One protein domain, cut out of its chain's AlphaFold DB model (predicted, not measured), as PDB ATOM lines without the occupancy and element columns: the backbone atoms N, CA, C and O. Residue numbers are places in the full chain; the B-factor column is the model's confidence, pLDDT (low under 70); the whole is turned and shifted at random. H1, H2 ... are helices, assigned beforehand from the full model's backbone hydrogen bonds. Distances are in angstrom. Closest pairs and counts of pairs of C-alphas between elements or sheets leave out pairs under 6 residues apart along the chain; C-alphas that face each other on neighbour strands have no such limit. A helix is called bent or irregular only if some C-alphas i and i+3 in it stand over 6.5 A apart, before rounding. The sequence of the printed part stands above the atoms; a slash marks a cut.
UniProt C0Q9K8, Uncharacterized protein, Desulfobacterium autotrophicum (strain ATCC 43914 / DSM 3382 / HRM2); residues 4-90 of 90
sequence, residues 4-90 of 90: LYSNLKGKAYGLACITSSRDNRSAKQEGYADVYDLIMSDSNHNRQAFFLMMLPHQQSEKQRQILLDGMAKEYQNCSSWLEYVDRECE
ATOM      1  N   LEU A   4      -7.906 -36.993 -22.324       93.94
ATOM      2  CA  LEU A   4      -8.509 -38.208 -21.777       93.94
ATOM      3  C   LEU A   4      -9.051 -38.019 -20.354       93.94
ATOM      4  O   LEU A   4     -10.198 -38.372 -20.107       93.94
ATOM      5  N   TYR A   5      -8.277 -37.419 -19.448       96.25
ATOM      6  CA  TYR A   5      -8.725 -37.157 -18.078       96.25
ATOM      7  C   TYR A   5      -9.985 -36.275 -18.035       96.25
ATOM      8  O   TYR A   5     -10.985 -36.664 -17.439       96.25
ATOM      9  N   SER A   6      -9.996 -35.149 -18.757       96.44
ATOM     10  CA  SER A   6     -11.164 -34.260 -18.841       96.44
ATOM     11  C   SER A   6     -12.399 -34.960 -19.425       96.44
ATOM     12  O   SER A   6     -13.503 -34.779 -18.915       96.44
ATOM     13  N   ASN A   7     -12.224 -35.824 -20.433       96.81
ATOM     14  CA  ASN A   7     -13.319 -36.634 -20.979       96.81
ATOM     15  C   ASN A   7     -13.842 -37.664 -19.967       96.81
ATOM     16  O   ASN A   7     -15.045 -37.913 -19.903       96.81
ATOM     17  N   LEU A   8     -12.956 -38.270 -19.176       97.56
ATOM     18  CA  LEU A   8     -13.331 -39.225 -18.135       97.56
ATOM     19  C   LEU A   8     -14.048 -38.541 -16.969       97.56
ATOM     20  O   LEU A   8     -15.059 -39.079 -16.517       97.56
ATOM     21  N   LYS A   9     -13.618 -37.339 -16.554       96.62
ATOM     22  CA  LYS A   9     -14.396 -36.493 -15.634       96.62
ATOM     23  C   LYS A   9     -15.787 -36.262 -16.209       96.62
ATOM     24  O   LYS A   9     -16.762 -36.679 -15.601       96.62
ATOM     25  N   GLY A  10     -15.887 -35.729 -17.430       96.94
ATOM     26  CA  GLY A  10     -17.176 -35.461 -18.078       96.94
ATOM     27  C   GLY A  10     -18.124 -36.669 -18.084       96.94
ATOM     28  O   GLY A  10     -19.303 -36.523 -17.770       96.94
ATOM     29  N   LYS A  11     -17.608 -37.878 -18.343       96.56
ATOM     30  CA  LYS A  11     -18.392 -39.124 -18.265       96.56
ATOM     31  C   LYS A  11     -18.845 -39.471 -16.844       96.56
ATOM     32  O   LYS A  11     -19.974 -39.913 -16.671       96.56
ATOM     33  N   ALA A  12     -17.987 -39.264 -15.848       97.69
ATOM     34  CA  ALA A  12     -18.286 -39.524 -14.441       97.69
ATOM     35  C   ALA A  12     -19.133 -38.421 -13.777       97.69
ATOM     36  O   ALA A  12     -19.561 -38.588 -12.637       97.69
ATOM     37  N   TYR A  13     -19.386 -37.296 -14.455       98.00
ATOM     38  CA  TYR A  13     -20.052 -36.126 -13.870       98.00
ATOM     39  C   TYR A  13     -21.441 -36.434 -13.322       98.00
ATOM     40  O   TYR A  13     -21.739 -36.089 -12.184       98.00
ATOM     41  N   GLY A  14     -22.270 -37.156 -14.081       97.50
ATOM     42  CA  GLY A  14     -23.598 -37.546 -13.602       97.50
ATOM     43  C   GLY A  14     -23.533 -38.366 -12.309       97.50
ATOM     44  O   GLY A  14     -24.308 -38.125 -11.387       97.50
ATOM     45  N   LEU A  15     -22.566 -39.284 -12.206       97.00
ATOM     46  CA  LEU A  15     -22.355 -40.080 -10.997       97.00
ATOM     47  C   LEU A  15     -21.856 -39.225  -9.826       97.00
ATOM     48  O   LEU A  15     -22.340 -39.383  -8.704       97.00
ATOM     49  N   ALA A  16     -20.923 -38.309 -10.083       97.19
ATOM     50  CA  ALA A  16     -20.430 -37.375  -9.079       97.19
ATOM     51  C   ALA A  16     -21.575 -36.528  -8.505       97.19
ATOM     52  O   ALA A  16     -21.695 -36.385  -7.288       97.19
ATOM     53  N   CYS A  17     -22.486 -36.057  -9.361       97.75
ATOM     54  CA  CYS A  17     -23.641 -35.296  -8.907       97.75
ATOM     55  C   CYS A  17     -24.627 -36.125  -8.080       97.75
ATOM     56  O   CYS A  17     -25.119 -35.659  -7.056       97.75
ATOM     57  N   ILE A  18     -24.902 -37.367  -8.494       95.75
ATOM     58  CA  ILE A  18     -25.807 -38.271  -7.768       95.75
ATOM     59  C   ILE A  18     -25.252 -38.592  -6.376       95.75
ATOM     60  O   ILE A  18     -25.970 -38.503  -5.384       95.75
ATOM     61  N   THR A  19     -23.971 -38.946  -6.291       94.81
ATOM     62  CA  THR A  19     -23.342 -39.406  -5.039       94.81
ATOM     63  C   THR A  19     -23.097 -38.283  -4.038       94.81
ATOM     64  O   THR A  19     -23.156 -38.519  -2.833       94.81
ATOM     65  N   SER A  20     -22.874 -37.058  -4.516       93.94
ATOM     66  CA  SER A  20     -22.736 -35.871  -3.665       93.94
ATOM     67  C   SER A  20     -24.058 -35.145  -3.397       93.94
ATOM     68  O   SER A  20     -24.123 -34.327  -2.486       93.94
ATOM     69  N   SER A  21     -25.114 -35.419  -4.173       95.25
ATOM     70  CA  SER A  21     -26.337 -34.598  -4.213       95.25
ATOM     71  C   SER A  21     -26.062 -33.115  -4.511       95.25
ATOM     72  O   SER A  21     -26.758 -32.229  -4.001       95.25
ATOM     73  N   ARG A  22     -25.026 -32.839  -5.313       96.25
ATOM     74  CA  ARG A  22     -24.559 -31.499  -5.693       96.25
ATOM     75  C   ARG A  22     -24.165 -31.451  -7.160       96.25
ATOM     76  O   ARG A  22     -23.823 -32.452  -7.762       96.25
ATOM     77  N   ASP A  23     -24.198 -30.266  -7.736       97.88
ATOM     78  CA  ASP A  23     -23.589 -29.949  -9.024       97.88
ATOM     79  C   ASP A  23     -22.402 -28.994  -8.812       97.88
ATOM     80  O   ASP A  23     -22.135 -28.539  -7.699       97.88
ATOM     81  N   ASN A  24     -21.694 -28.631  -9.882       98.00
ATOM     82  CA  ASN A  24     -20.565 -27.702  -9.762       98.00
ATOM     83  C   ASN A  24     -20.955 -26.333  -9.195       98.00
ATOM     84  O   ASN A  24     -20.124 -25.663  -8.589       98.00
ATOM     85  N   ARG A  25     -22.191 -25.872  -9.420       98.12
ATOM     86  CA  ARG A  25     -22.639 -24.570  -8.917       98.12
ATOM     87  C   ARG A  25     -22.820 -24.615  -7.405       98.12
ATOM     88  O   ARG A  25     -22.318 -23.735  -6.717       98.12
ATOM     89  N   SER A  26     -23.527 -25.621  -6.908       97.69
ATOM     90  CA  SER A  26     -23.794 -25.804  -5.482       97.69
ATOM     91  C   SER A  26     -22.531 -26.170  -4.704       97.69
ATOM     92  O   SER A  26     -22.301 -25.590  -3.651       97.69
ATOM     93  N   ALA A  27     -21.639 -26.998  -5.259       97.12
ATOM     94  CA  ALA A  27     -20.328 -27.257  -4.654       97.12
ATOM     95  C   ALA A  27     -19.506 -25.962  -4.484       97.12
ATOM     96  O   ALA A  27     -18.943 -25.715  -3.419       97.12
ATOM     97  N   LYS A  28     -19.522 -25.069  -5.486       98.00
ATOM     98  CA  LYS A  28     -18.873 -23.748  -5.393       98.00
ATOM     99  C   LYS A  28     -19.478 -22.834  -4.338       98.00
ATOM    100  O   LYS A  28     -18.751 -22.062  -3.721       98.00
ATOM    101  N   GLN A  29     -20.789 -22.902  -4.122       97.75
ATOM    102  CA  GLN A  29     -21.444 -22.148  -3.048       97.75
ATOM    103  C   GLN A  29     -21.021 -22.638  -1.656       97.75
ATOM    104  O   GLN A  29     -21.043 -21.855  -0.712       97.75
ATOM    105  N   GLU A  30     -20.601 -23.897  -1.545       94.81
ATOM    106  CA  GLU A  30     -20.071 -24.505  -0.319       94.81
ATOM    107  C   GLU A  30     -18.547 -24.330  -0.162       94.81
ATOM    108  O   GLU A  30     -17.979 -24.780   0.828       94.81
ATOM    109  N   GLY A  31     -17.883 -23.641  -1.100       96.75
ATOM    110  CA  GLY A  31     -16.453 -23.325  -1.029       96.75
ATOM    111  C   GLY A  31     -15.527 -24.299  -1.763       96.75
ATOM    112  O   GLY A  31     -14.314 -24.107  -1.721       96.75
ATOM    113  N   TYR A  32     -16.072 -25.292  -2.466       97.38
ATOM    114  CA  TYR A  32     -15.296 -26.244  -3.266       97.38
ATOM    115  C   TYR A  32     -15.051 -25.734  -4.690       97.38
ATOM    116  O   TYR A  32     -15.839 -24.963  -5.243       97.38
ATOM    117  N   ALA A  33     -13.985 -26.196  -5.340       97.25
ATOM    118  CA  ALA A  33     -13.701 -25.855  -6.732       97.25
ATOM    119  C   ALA A  33     -14.785 -26.387  -7.688       97.25
ATOM    120  O   ALA A  33     -15.214 -25.680  -8.610       97.25
ATOM    121  N   ASP A  34     -15.240 -27.621  -7.467       97.94
ATOM    122  CA  ASP A  34     -16.318 -28.287  -8.195       97.94
ATOM    123  C   ASP A  34     -16.844 -29.516  -7.420       97.94
ATOM    124  O   ASP A  34     -16.492 -29.740  -6.261       97.94
ATOM    125  N   VAL A  35     -17.722 -30.309  -8.043       97.69
ATOM    126  CA  VAL A  35     -18.315 -31.493  -7.401       97.69
ATOM    127  C   VAL A  35     -17.289 -32.582  -7.055       97.69
ATOM    128  O   VAL A  35     -17.503 -33.347  -6.117       97.69
ATOM    129  N   TYR A  36     -16.177 -32.678  -7.787       97.75
ATOM    130  CA  TYR A  36     -15.150 -33.682  -7.509       97.75
ATOM    131  C   TYR A  36     -14.277 -33.257  -6.339       97.75
ATOM    132  O   TYR A  36     -13.939 -34.109  -5.526       97.75
ATOM    133  N   ASP A  37     -13.980 -31.964  -6.219       97.75
ATOM    134  CA  ASP A  37     -13.326 -31.415  -5.031       97.75
ATOM    135  C   ASP A  37     -14.142 -31.729  -3.766       97.75
ATOM    136  O   ASP A  37     -13.623 -32.294  -2.808       97.75
ATOM    137  N   LEU A  38     -15.465 -31.530  -3.817       96.75
ATOM    138  CA  LEU A  38     -16.373 -31.949  -2.744       96.75
ATOM    139  C   LEU A  38     -16.300 -33.460  -2.458       96.75
ATOM    140  O   LEU A  38     -16.327 -33.875  -1.302       96.75
ATOM    141  N   ILE A  39     -16.244 -34.318  -3.480       96.19
ATOM    142  CA  ILE A  39     -16.107 -35.774  -3.278       96.19
ATOM    143  C   ILE A  39     -14.766 -36.124  -2.628       96.19
ATOM    144  O   ILE A  39     -14.705 -37.063  -1.840       96.19
ATOM    145  N   MET A  40     -13.710 -35.384  -2.953       95.88
ATOM    146  CA  MET A  40     -12.357 -35.605  -2.449       95.88
ATOM    147  C   MET A  40     -12.095 -34.951  -1.084       95.88
ATOM    148  O   MET A  40     -11.105 -35.293  -0.453       95.88
ATOM    149  N   SER A  41     -12.949 -34.035  -0.617       92.81
ATOM    150  CA  SER A  41     -12.684 -33.217   0.577       92.81
ATOM    151  C   SER A  41     -12.917 -33.902   1.928       92.81
ATOM    152  O   SER A  41     -12.473 -33.385   2.948       92.81
ATOM    153  N   ASP A  42     -13.635 -35.025   1.957       83.38
ATOM    154  CA  ASP A  42     -13.884 -35.810   3.172       83.38
ATOM    155  C   ASP A  42     -13.965 -37.285   2.787       83.38
ATOM    156  O   ASP A  42     -15.022 -37.800   2.399       83.38
ATOM    157  N   SER A  43     -12.812 -37.942   2.850       80.62
ATOM    158  CA  SER A  43     -12.636 -39.365   2.557       80.62
ATOM    159  C   SER A  43     -13.494 -40.261   3.455       80.62
ATOM    160  O   SER A  43     -13.965 -41.310   3.013       80.62
ATOM    161  N   ASN A  44     -13.787 -39.814   4.680       79.69
ATOM    162  CA  ASN A  44     -14.614 -40.535   5.650       79.69
ATOM    163  C   ASN A  44     -16.114 -40.443   5.351       79.69
ATOM    164  O   ASN A  44     -16.914 -41.211   5.893       79.69
ATOM    165  N   HIS A  45     -16.531 -39.525   4.479       89.44
ATOM    166  CA  HIS A  45     -17.926 -39.428   4.091       89.44
ATOM    167  C   HIS A  45     -18.281 -40.466   3.025       89.44
ATOM    168  O   HIS A  45     -17.630 -40.595   1.988       89.44
ATOM    169  N   ASN A  46     -19.449 -41.091   3.184       91.25
ATOM    170  CA  ASN A  46     -19.959 -42.139   2.291       91.25
ATOM    171  C   ASN A  46     -20.034 -41.754   0.799       91.25
ATOM    172  O   ASN A  46     -20.163 -42.624  -0.057       91.25
ATOM    173  N   ARG A  47     -19.946 -40.462   0.461       93.50
ATOM    174  CA  ARG A  47     -20.032 -39.974  -0.926       93.50
ATOM    175  C   ARG A  47     -18.864 -40.475  -1.770       93.50
ATOM    176  O   ARG A  47     -19.087 -40.902  -2.899       93.50
ATOM    177  N   GLN A  48     -17.652 -40.494  -1.208       94.56
ATOM    178  CA  GLN A  48     -16.477 -41.010  -1.903       94.56
ATOM    179  C   GLN A  48     -16.584 -42.524  -2.090       94.56
ATOM    180  O   GLN A  48     -16.429 -43.011  -3.208       94.56
ATOM    181  N   ALA A  49     -16.950 -43.260  -1.038       93.75
ATOM    182  CA  ALA A  49     -17.165 -44.703  -1.122       93.75
ATOM    183  C   ALA A  49     -18.226 -45.071  -2.177       93.75
ATOM    184  O   ALA A  49     -17.988 -45.940  -3.018       93.75
ATOM    185  N   PHE A  50     -19.368 -44.375  -2.204       94.94
ATOM    186  CA  PHE A  50     -20.407 -44.608  -3.210       94.94
ATOM    187  C   PHE A  50     -19.956 -44.241  -4.626       94.94
ATOM    188  O   PHE A  50     -20.255 -44.978  -5.568       94.94
ATOM    189  N   PHE A  51     -19.219 -43.141  -4.792       96.31
ATOM    190  CA  PHE A  51     -18.635 -42.769  -6.080       96.31
ATOM    191  C   PHE A  51     -17.702 -43.868  -6.602       96.31
ATOM    192  O   PHE A  51     -17.867 -44.332  -7.732       96.31
ATOM    193  N   LEU A  52     -16.786 -44.349  -5.759       95.69
ATOM    194  CA  LEU A  52     -15.829 -45.404  -6.096       95.69
ATOM    195  C   LEU A  52     -16.513 -46.744  -6.398       95.69
ATOM    196  O   LEU A  52     -16.139 -47.411  -7.362       95.69
ATOM    197  N   MET A  53     -17.544 -47.111  -5.632       96.19
ATOM    198  CA  MET A  53     -18.315 -48.345  -5.828       96.19
ATOM    199  C   MET A  53     -19.021 -48.379  -7.190       96.19
ATOM    200  O   MET A  53     -19.108 -49.432  -7.816       96.19
ATOM    201  N   MET A  54     -19.520 -47.233  -7.660       96.00
ATOM    202  CA  MET A  54     -20.316 -47.150  -8.889       96.00
ATOM    203  C   MET A  54     -19.478 -46.894 -10.147       96.00
ATOM    204  O   MET A  54     -19.927 -47.172 -11.264       96.00
ATOM    205  N   LEU A  55     -18.254 -46.391  -9.990       94.88
ATOM    206  CA  LEU A  55     -17.361 -46.054 -11.094       94.88
ATOM    207  C   LEU A  55     -17.074 -47.224 -12.068       94.88
ATOM    208  O   LEU A  55     -17.015 -46.980 -13.280       94.88
ATOM    209  N   PRO A  56     -16.958 -48.498 -11.626       96.25
ATOM    210  CA  PRO A  56     -16.788 -49.647 -12.518       96.25
ATOM    211  C   PRO A  56     -17.899 -49.847 -13.549       96.25
ATOM    212  O   PRO A  56     -17.634 -50.417 -14.605       96.25
ATOM    213  N   HIS A  57     -19.113 -49.348 -13.294       93.56
ATOM    214  CA  HIS A  57     -20.223 -49.435 -14.248       93.56
ATOM    215  C   HIS A  57     -20.118 -48.426 -15.398       93.56
ATOM    216  O   HIS A  57     -20.816 -48.566 -16.399       93.56
ATOM    217  N   GLN A  58     -19.263 -47.408 -15.270       92.00
ATOM    218  CA  GLN A  58     -19.128 -46.338 -16.263       92.00
ATOM    219  C   GLN A  58     -17.801 -46.374 -17.020       92.00
ATOM    220  O   GLN A  58     -17.702 -45.832 -18.123       92.00
ATOM    221  N   GLN A  59     -16.765 -46.963 -16.422       94.19
ATOM    222  CA  GLN A  59     -15.393 -46.857 -16.907       94.19
ATOM    223  C   GLN A  59     -14.628 -48.165 -16.721       94.19
ATOM    224  O   GLN A  59     -14.739 -48.828 -15.686       94.19
ATOM    225  N   SER A  60     -13.800 -48.514 -17.710       96.88
ATOM    226  CA  SER A  60     -12.877 -49.648 -17.603       96.88
ATOM    227  C   SER A  60     -11.811 -49.395 -16.538       96.88
ATOM    228  O   SER A  60     -11.555 -48.256 -16.164       96.88
ATOM    229  N   GLU A  61     -11.135 -50.442 -16.072       96.62
ATOM    230  CA  GLU A  61     -10.099 -50.325 -15.037       96.62
ATOM    231  C   GLU A  61      -9.021 -49.286 -15.372       96.62
ATOM    232  O   GLU A  61      -8.756 -48.392 -14.575       96.62
ATOM    233  N   LYS A  62      -8.491 -49.313 -16.602       96.69
ATOM    234  CA  LYS A  62      -7.507 -48.323 -17.068       96.69
ATOM    235  C   LYS A  62      -8.056 -46.895 -17.058       96.69
ATOM    236  O   LYS A  62      -7.328 -45.956 -16.766       96.69
ATOM    237  N   GLN A  63      -9.330 -46.717 -17.403       97.38
ATOM    238  CA  GLN A  63      -9.978 -45.405 -17.377       97.38
ATOM    239  C   GLN A  63     -10.172 -44.916 -15.941       97.38
ATOM    240  O   GLN A  63      -9.883 -43.757 -15.661       97.38
ATOM    241  N   ARG A  64     -10.583 -45.804 -15.030       97.19
ATOM    242  CA  ARG A  64     -10.706 -45.478 -13.607       97.19
ATOM    243  C   ARG A  64      -9.370 -45.051 -13.021       97.19
ATOM    244  O   ARG A  64      -9.330 -44.016 -12.378       97.19
ATOM    245  N   GLN A  65      -8.287 -45.772 -13.311       97.62
ATOM    246  CA  GLN A  65      -6.950 -45.395 -12.847       97.62
ATOM    247  C   GLN A  65      -6.579 -43.971 -13.294       97.62
ATOM    248  O   GLN A  65      -6.216 -43.141 -12.471       97.62
ATOM    249  N   ILE A  66      -6.769 -43.649 -14.580       97.75
ATOM    250  CA  ILE A  66      -6.481 -42.308 -15.119       97.75
ATOM    251  C   ILE A  66      -7.361 -41.233 -14.468       97.75
ATOM    252  O   ILE A  66      -6.890 -40.122 -14.221       97.75
ATOM    253  N   LEU A  67      -8.639 -41.535 -14.220       97.88
ATOM    254  CA  LEU A  67      -9.545 -40.612 -13.543       97.88
ATOM    255  C   LEU A  67      -9.093 -40.355 -12.102       97.88
ATOM    256  O   LEU A  67      -8.984 -39.200 -11.703       97.88
ATOM    257  N   LEU A  68      -8.828 -41.420 -11.349       97.75
ATOM    258  CA  LEU A  68      -8.491 -41.357  -9.932       97.75
ATOM    259  C   LEU A  68      -7.124 -40.711  -9.696       97.75
ATOM    260  O   LEU A  68      -7.025 -39.826  -8.854       97.75
ATOM    261  N   ASP A  69      -6.106 -41.049 -10.492       97.81
ATOM    262  CA  ASP A  69      -4.800 -40.378 -10.435       97.81
ATOM    263  C   ASP A  69      -4.925 -38.886 -10.763       97.81
ATOM    264  O   ASP A  69      -4.322 -38.036 -10.109       97.81
ATOM    265  N   GLY A  70      -5.744 -38.549 -11.763       97.50
ATOM    266  CA  GLY A  70      -6.003 -37.158 -12.115       97.50
ATOM    267  C   GLY A  70      -6.729 -36.396 -11.005       97.50
ATOM    268  O   GLY A  70      -6.367 -35.258 -10.727       97.50
ATOM    269  N   MET A  71      -7.712 -37.012 -10.338       97.31
ATOM    270  CA  MET A  71      -8.412 -36.419  -9.190       97.31
ATOM    271  C   MET A  71      -7.489 -36.244  -7.978       97.31
ATOM    272  O   MET A  71      -7.474 -35.167  -7.387       97.31
ATOM    273  N   ALA A  72      -6.691 -37.257  -7.635       97.44
ATOM    274  CA  ALA A  72      -5.712 -37.181  -6.550       97.44
ATOM    275  C   ALA A  72      -4.713 -36.034  -6.778       97.44
ATOM    276  O   ALA A  72      -4.434 -35.244  -5.873       97.44
ATOM    277  N   LYS A  73      -4.252 -35.875  -8.022       97.06
ATOM    278  CA  LYS A  73      -3.366 -34.780  -8.403       97.06
ATOM    279  C   LYS A  73      -4.037 -33.413  -8.383       97.06
ATOM    280  O   LYS A  73      -3.429 -32.461  -7.909       97.06
ATOM    281  N   GLU A  74      -5.246 -33.299  -8.929       97.19
ATOM    282  CA  GLU A  74      -5.939 -32.011  -9.064       97.19
ATOM    283  C   GLU A  74      -6.439 -31.471  -7.721       97.19
ATOM    284  O   GLU A  74      -6.313 -30.275  -7.476       97.19
ATOM    285  N   TYR A  75      -6.974 -32.334  -6.853       96.81
ATOM    286  CA  TYR A  75      -7.678 -31.897  -5.642       96.81
ATOM    287  C   TYR A  75      -6.907 -32.144  -4.350       96.81
ATOM    288  O   TYR A  75      -7.176 -31.494  -3.349       96.81
ATOM    289  N   GLN A  76      -5.958 -33.082  -4.348       95.56
ATOM    290  CA  GLN A  76      -5.298 -33.535  -3.120       95.56
ATOM    291  C   GLN A  76      -3.778 -33.380  -3.147       95.56
ATOM    292  O   GLN A  76      -3.120 -33.729  -2.169       95.56
ATOM    293  N   ASN A  77      -3.224 -32.829  -4.236       95.06
ATOM    294  CA  ASN A  77      -1.786 -32.668  -4.476       95.06
ATOM    295  C   ASN A  77      -0.970 -33.974  -4.373       95.06
ATOM    296  O   ASN A  77       0.244 -33.921  -4.195       95.06
ATOM    297  N   CYS A  78      -1.610 -35.135  -4.530       96.81
ATOM    298  CA  CYS A  78      -0.940 -36.435  -4.566       96.81
ATOM    299  C   CYS A  78      -0.502 -36.771  -5.997       96.81
ATOM    300  O   CYS A  78      -1.193 -36.462  -6.968       96.81
ATOM    301  N   SER A  79       0.635 -37.439  -6.164       95.94
ATOM    302  CA  SER A  79       1.132 -37.843  -7.486       95.94
ATOM    303  C   SER A  79       0.318 -38.976  -8.125       95.94
ATOM    304  O   SER A  79       0.324 -39.110  -9.352       95.94
ATOM    305  N   SER A  80      -0.393 -39.763  -7.311       97.44
ATOM    306  CA  SER A  80      -1.235 -40.888  -7.730       97.44
ATOM    307  C   SER A  80      -2.390 -41.134  -6.757       97.44
ATOM    308  O   SER A  80      -2.386 -40.646  -5.626       97.44
ATOM    309  N   TRP A  81      -3.369 -41.934  -7.186       96.88
ATOM    310  CA  TRP A  81      -4.450 -42.411  -6.329       96.88
ATOM    311  C   TRP A  81      -3.941 -43.272  -5.172       96.88
ATOM    312  O   TRP A  81      -4.471 -43.178  -4.074       96.88
ATOM    313  N   LEU A  82      -2.909 -44.090  -5.403       96.94
ATOM    314  CA  LEU A  82      -2.337 -44.939  -4.357       96.94
ATOM    315  C   LEU A  82      -1.745 -44.093  -3.224       96.94
ATOM    316  O   LEU A  82      -2.064 -44.333  -2.070       96.94
ATOM    317  N   GLU A  83      -0.980 -43.053  -3.560       97.38
ATOM    318  CA  GLU A  83      -0.435 -42.116  -2.566       97.38
ATOM    319  C   GLU A  83      -1.541 -41.398  -1.780       97.38
ATOM    320  O   GLU A  83      -1.416 -41.202  -0.574       97.38
ATOM    321  N   TYR A  84      -2.634 -41.021  -2.453       95.94
ATOM    322  CA  TYR A  84      -3.803 -40.468  -1.774       95.94
ATOM    323  C   TYR A  84      -4.394 -41.473  -0.777       95.94
ATOM    324  O   TYR A  84      -4.615 -41.116   0.373       95.94
ATOM    325  N   VAL A  85      -4.612 -42.728  -1.183       94.12
ATOM    326  CA  VAL A  85      -5.168 -43.764  -0.299       94.12
ATOM    327  C   VAL A  85      -4.254 -44.035   0.892       94.12
ATOM    328  O   VAL A  85      -4.757 -44.099   2.010       94.12
ATOM    329  N   ASP A  86      -2.944 -44.159   0.669       95.00
ATOM    330  CA  ASP A  86      -1.969 -44.401   1.736       95.00
ATOM    331  C   ASP A  86      -2.043 -43.289   2.794       95.00
ATOM    332  O   ASP A  86      -2.165 -43.585   3.978       95.00
ATOM    333  N   ARG A  87      -2.095 -42.020   2.365       93.94
ATOM    334  CA  ARG A  87      -2.219 -40.857   3.260       93.94
ATOM    335  C   ARG A  87      -3.508 -40.851   4.086       93.94
ATOM    336  O   ARG A  87      -3.485 -40.440   5.237       93.94
ATOM    337  N   GLU A  88      -4.640 -41.242   3.501       90.06
ATOM    338  CA  GLU A  88      -5.934 -41.257   4.207       90.06
ATOM    339  C   GLU A  88      -6.093 -42.465   5.152       90.06
ATOM    340  O   GLU A  88      -7.051 -42.516   5.922       90.06
ATOM    341  N   CYS A  89      -5.194 -43.453   5.074       84.62
ATOM    342  CA  CYS A  89      -5.217 -44.668   5.893       84.62
ATOM    343  C   CYS A  89      -4.236 -44.636   7.083       84.62
ATOM    344  O   CYS A  89      -4.178 -45.617   7.830       84.62
ATOM    345  N   GLU A  90      -3.471 -43.550   7.241       74.75
ATOM    346  CA  GLU A  90      -2.607 -43.262   8.400       74.75
ATOM    347  C   GLU A  90      -3.394 -42.644   9.569       74.75
ATOM    348  O   GLU A  90      -3.117 -43.042  10.727       74.75
TER     349      GLU A  90
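What this domain is: This is residues 4 to 90 of the 90 residues of an uncharacterized protein of Desulfobacterium autotrophicum (strain ATCC 43914 / DSM 3382 / HRM2) (UniProt C0Q9K8). Three longer helices, H1, H4 and H5, stand with their centres in a triangle, and the short helix H3 packs on all three; H1 is kinked and reaches from H5 at its start to H4 at its end. Little H2 sits at the outside beyond H3, and H6 packs on H5 at another side of the body. The printed part has 87 residues with six named helices, in order H1 to H6, and no named strand: the class is all helix, and the touching helices are mostly crossed. The whole is compact, with a radius of gyration of the C-alphas of 12.0 A, and rounded, spanning 29 by 29 by 21 A.

How they stand to each other: Begin with H1, residues 4 to 20, which has a kink of 50 degrees near residue 14 and is irregular, C-alphas 11 and 14 being 7.2 A apart. Next look at H2, residues 24 to 29, near H1 with 5 pairs of C-alphas within 10 A. The hub is H3, residues 35 to 40: it only just touches H2, with 3 pairs of C-alphas within 8 A, the closest being Asn 24 and Val 35 at 5.0 A. H1 touches H3 with residues 16 to 20 alone, about perpendicular at 85 degrees, the closest C-alphas being those of Ala 16 and Val 35, 6.5 A apart. H4, residues 46 to 57, is only just irregular, with C-alphas 53 and 56 at 7.0 A; it touches H1 at a steep tilt of 52 degrees, opposite ways, the closest C-alphas being those of Thr 19 and Arg 47 at 5.3 A. H4 touches H3 with residues 47 to 51 alone, the closest C-alphas being those of Ile 39 and Gln 48 at 5.4 A. H5, residues 61 to 76, touches H3 with residues 71 to 76 alone, the closest C-alphas being those of Asp 37 and Tyr 75 at 5.7 A. H5 touches H1 too, where the C-alphas of Tyr 5 and Leu 67 come closest at 5.8 A. H4 and H5 are close but not clearly touching, at a shallow tilt of 29 degrees, opposite ways. H6, residues 81 to 88, touches H5 at a steep tilt of 50 degrees, the same way, the closest C-alphas being those of Asp 69 and Trp 81 at 4.6 A; it is apart from H1, H2, H3 and H4. Every O i to N i+4 pair is within hydrogen-bond range in H2, H3, H5 and H6, against 11 of 13 in H1 and 6 of 8 in H4.

Where its parts are: Find C-alpha 4 at (-8.509, -38.208, -21.777); from there H1 runs 23.1 A to C-alpha 20. H4 measures 18.1 A, and H5 runs 21.1 A from C-alpha 61 at (-10.099, -50.325, -15.037). H2 and H3 are 8.8 A each; H6 runs 10.7 A to C-alpha 88 at (-5.934, -41.257, 4.207).

The domain as a whole: The two C-alphas farthest apart are those of Gln 29 and Lys 62, at 32.8 A. The printed part has no cut, ends at Glu 90, the chain's last residue, and its five links are tight. Mean pLDDT of the printed part is 95.3, and no printed residue is under 70.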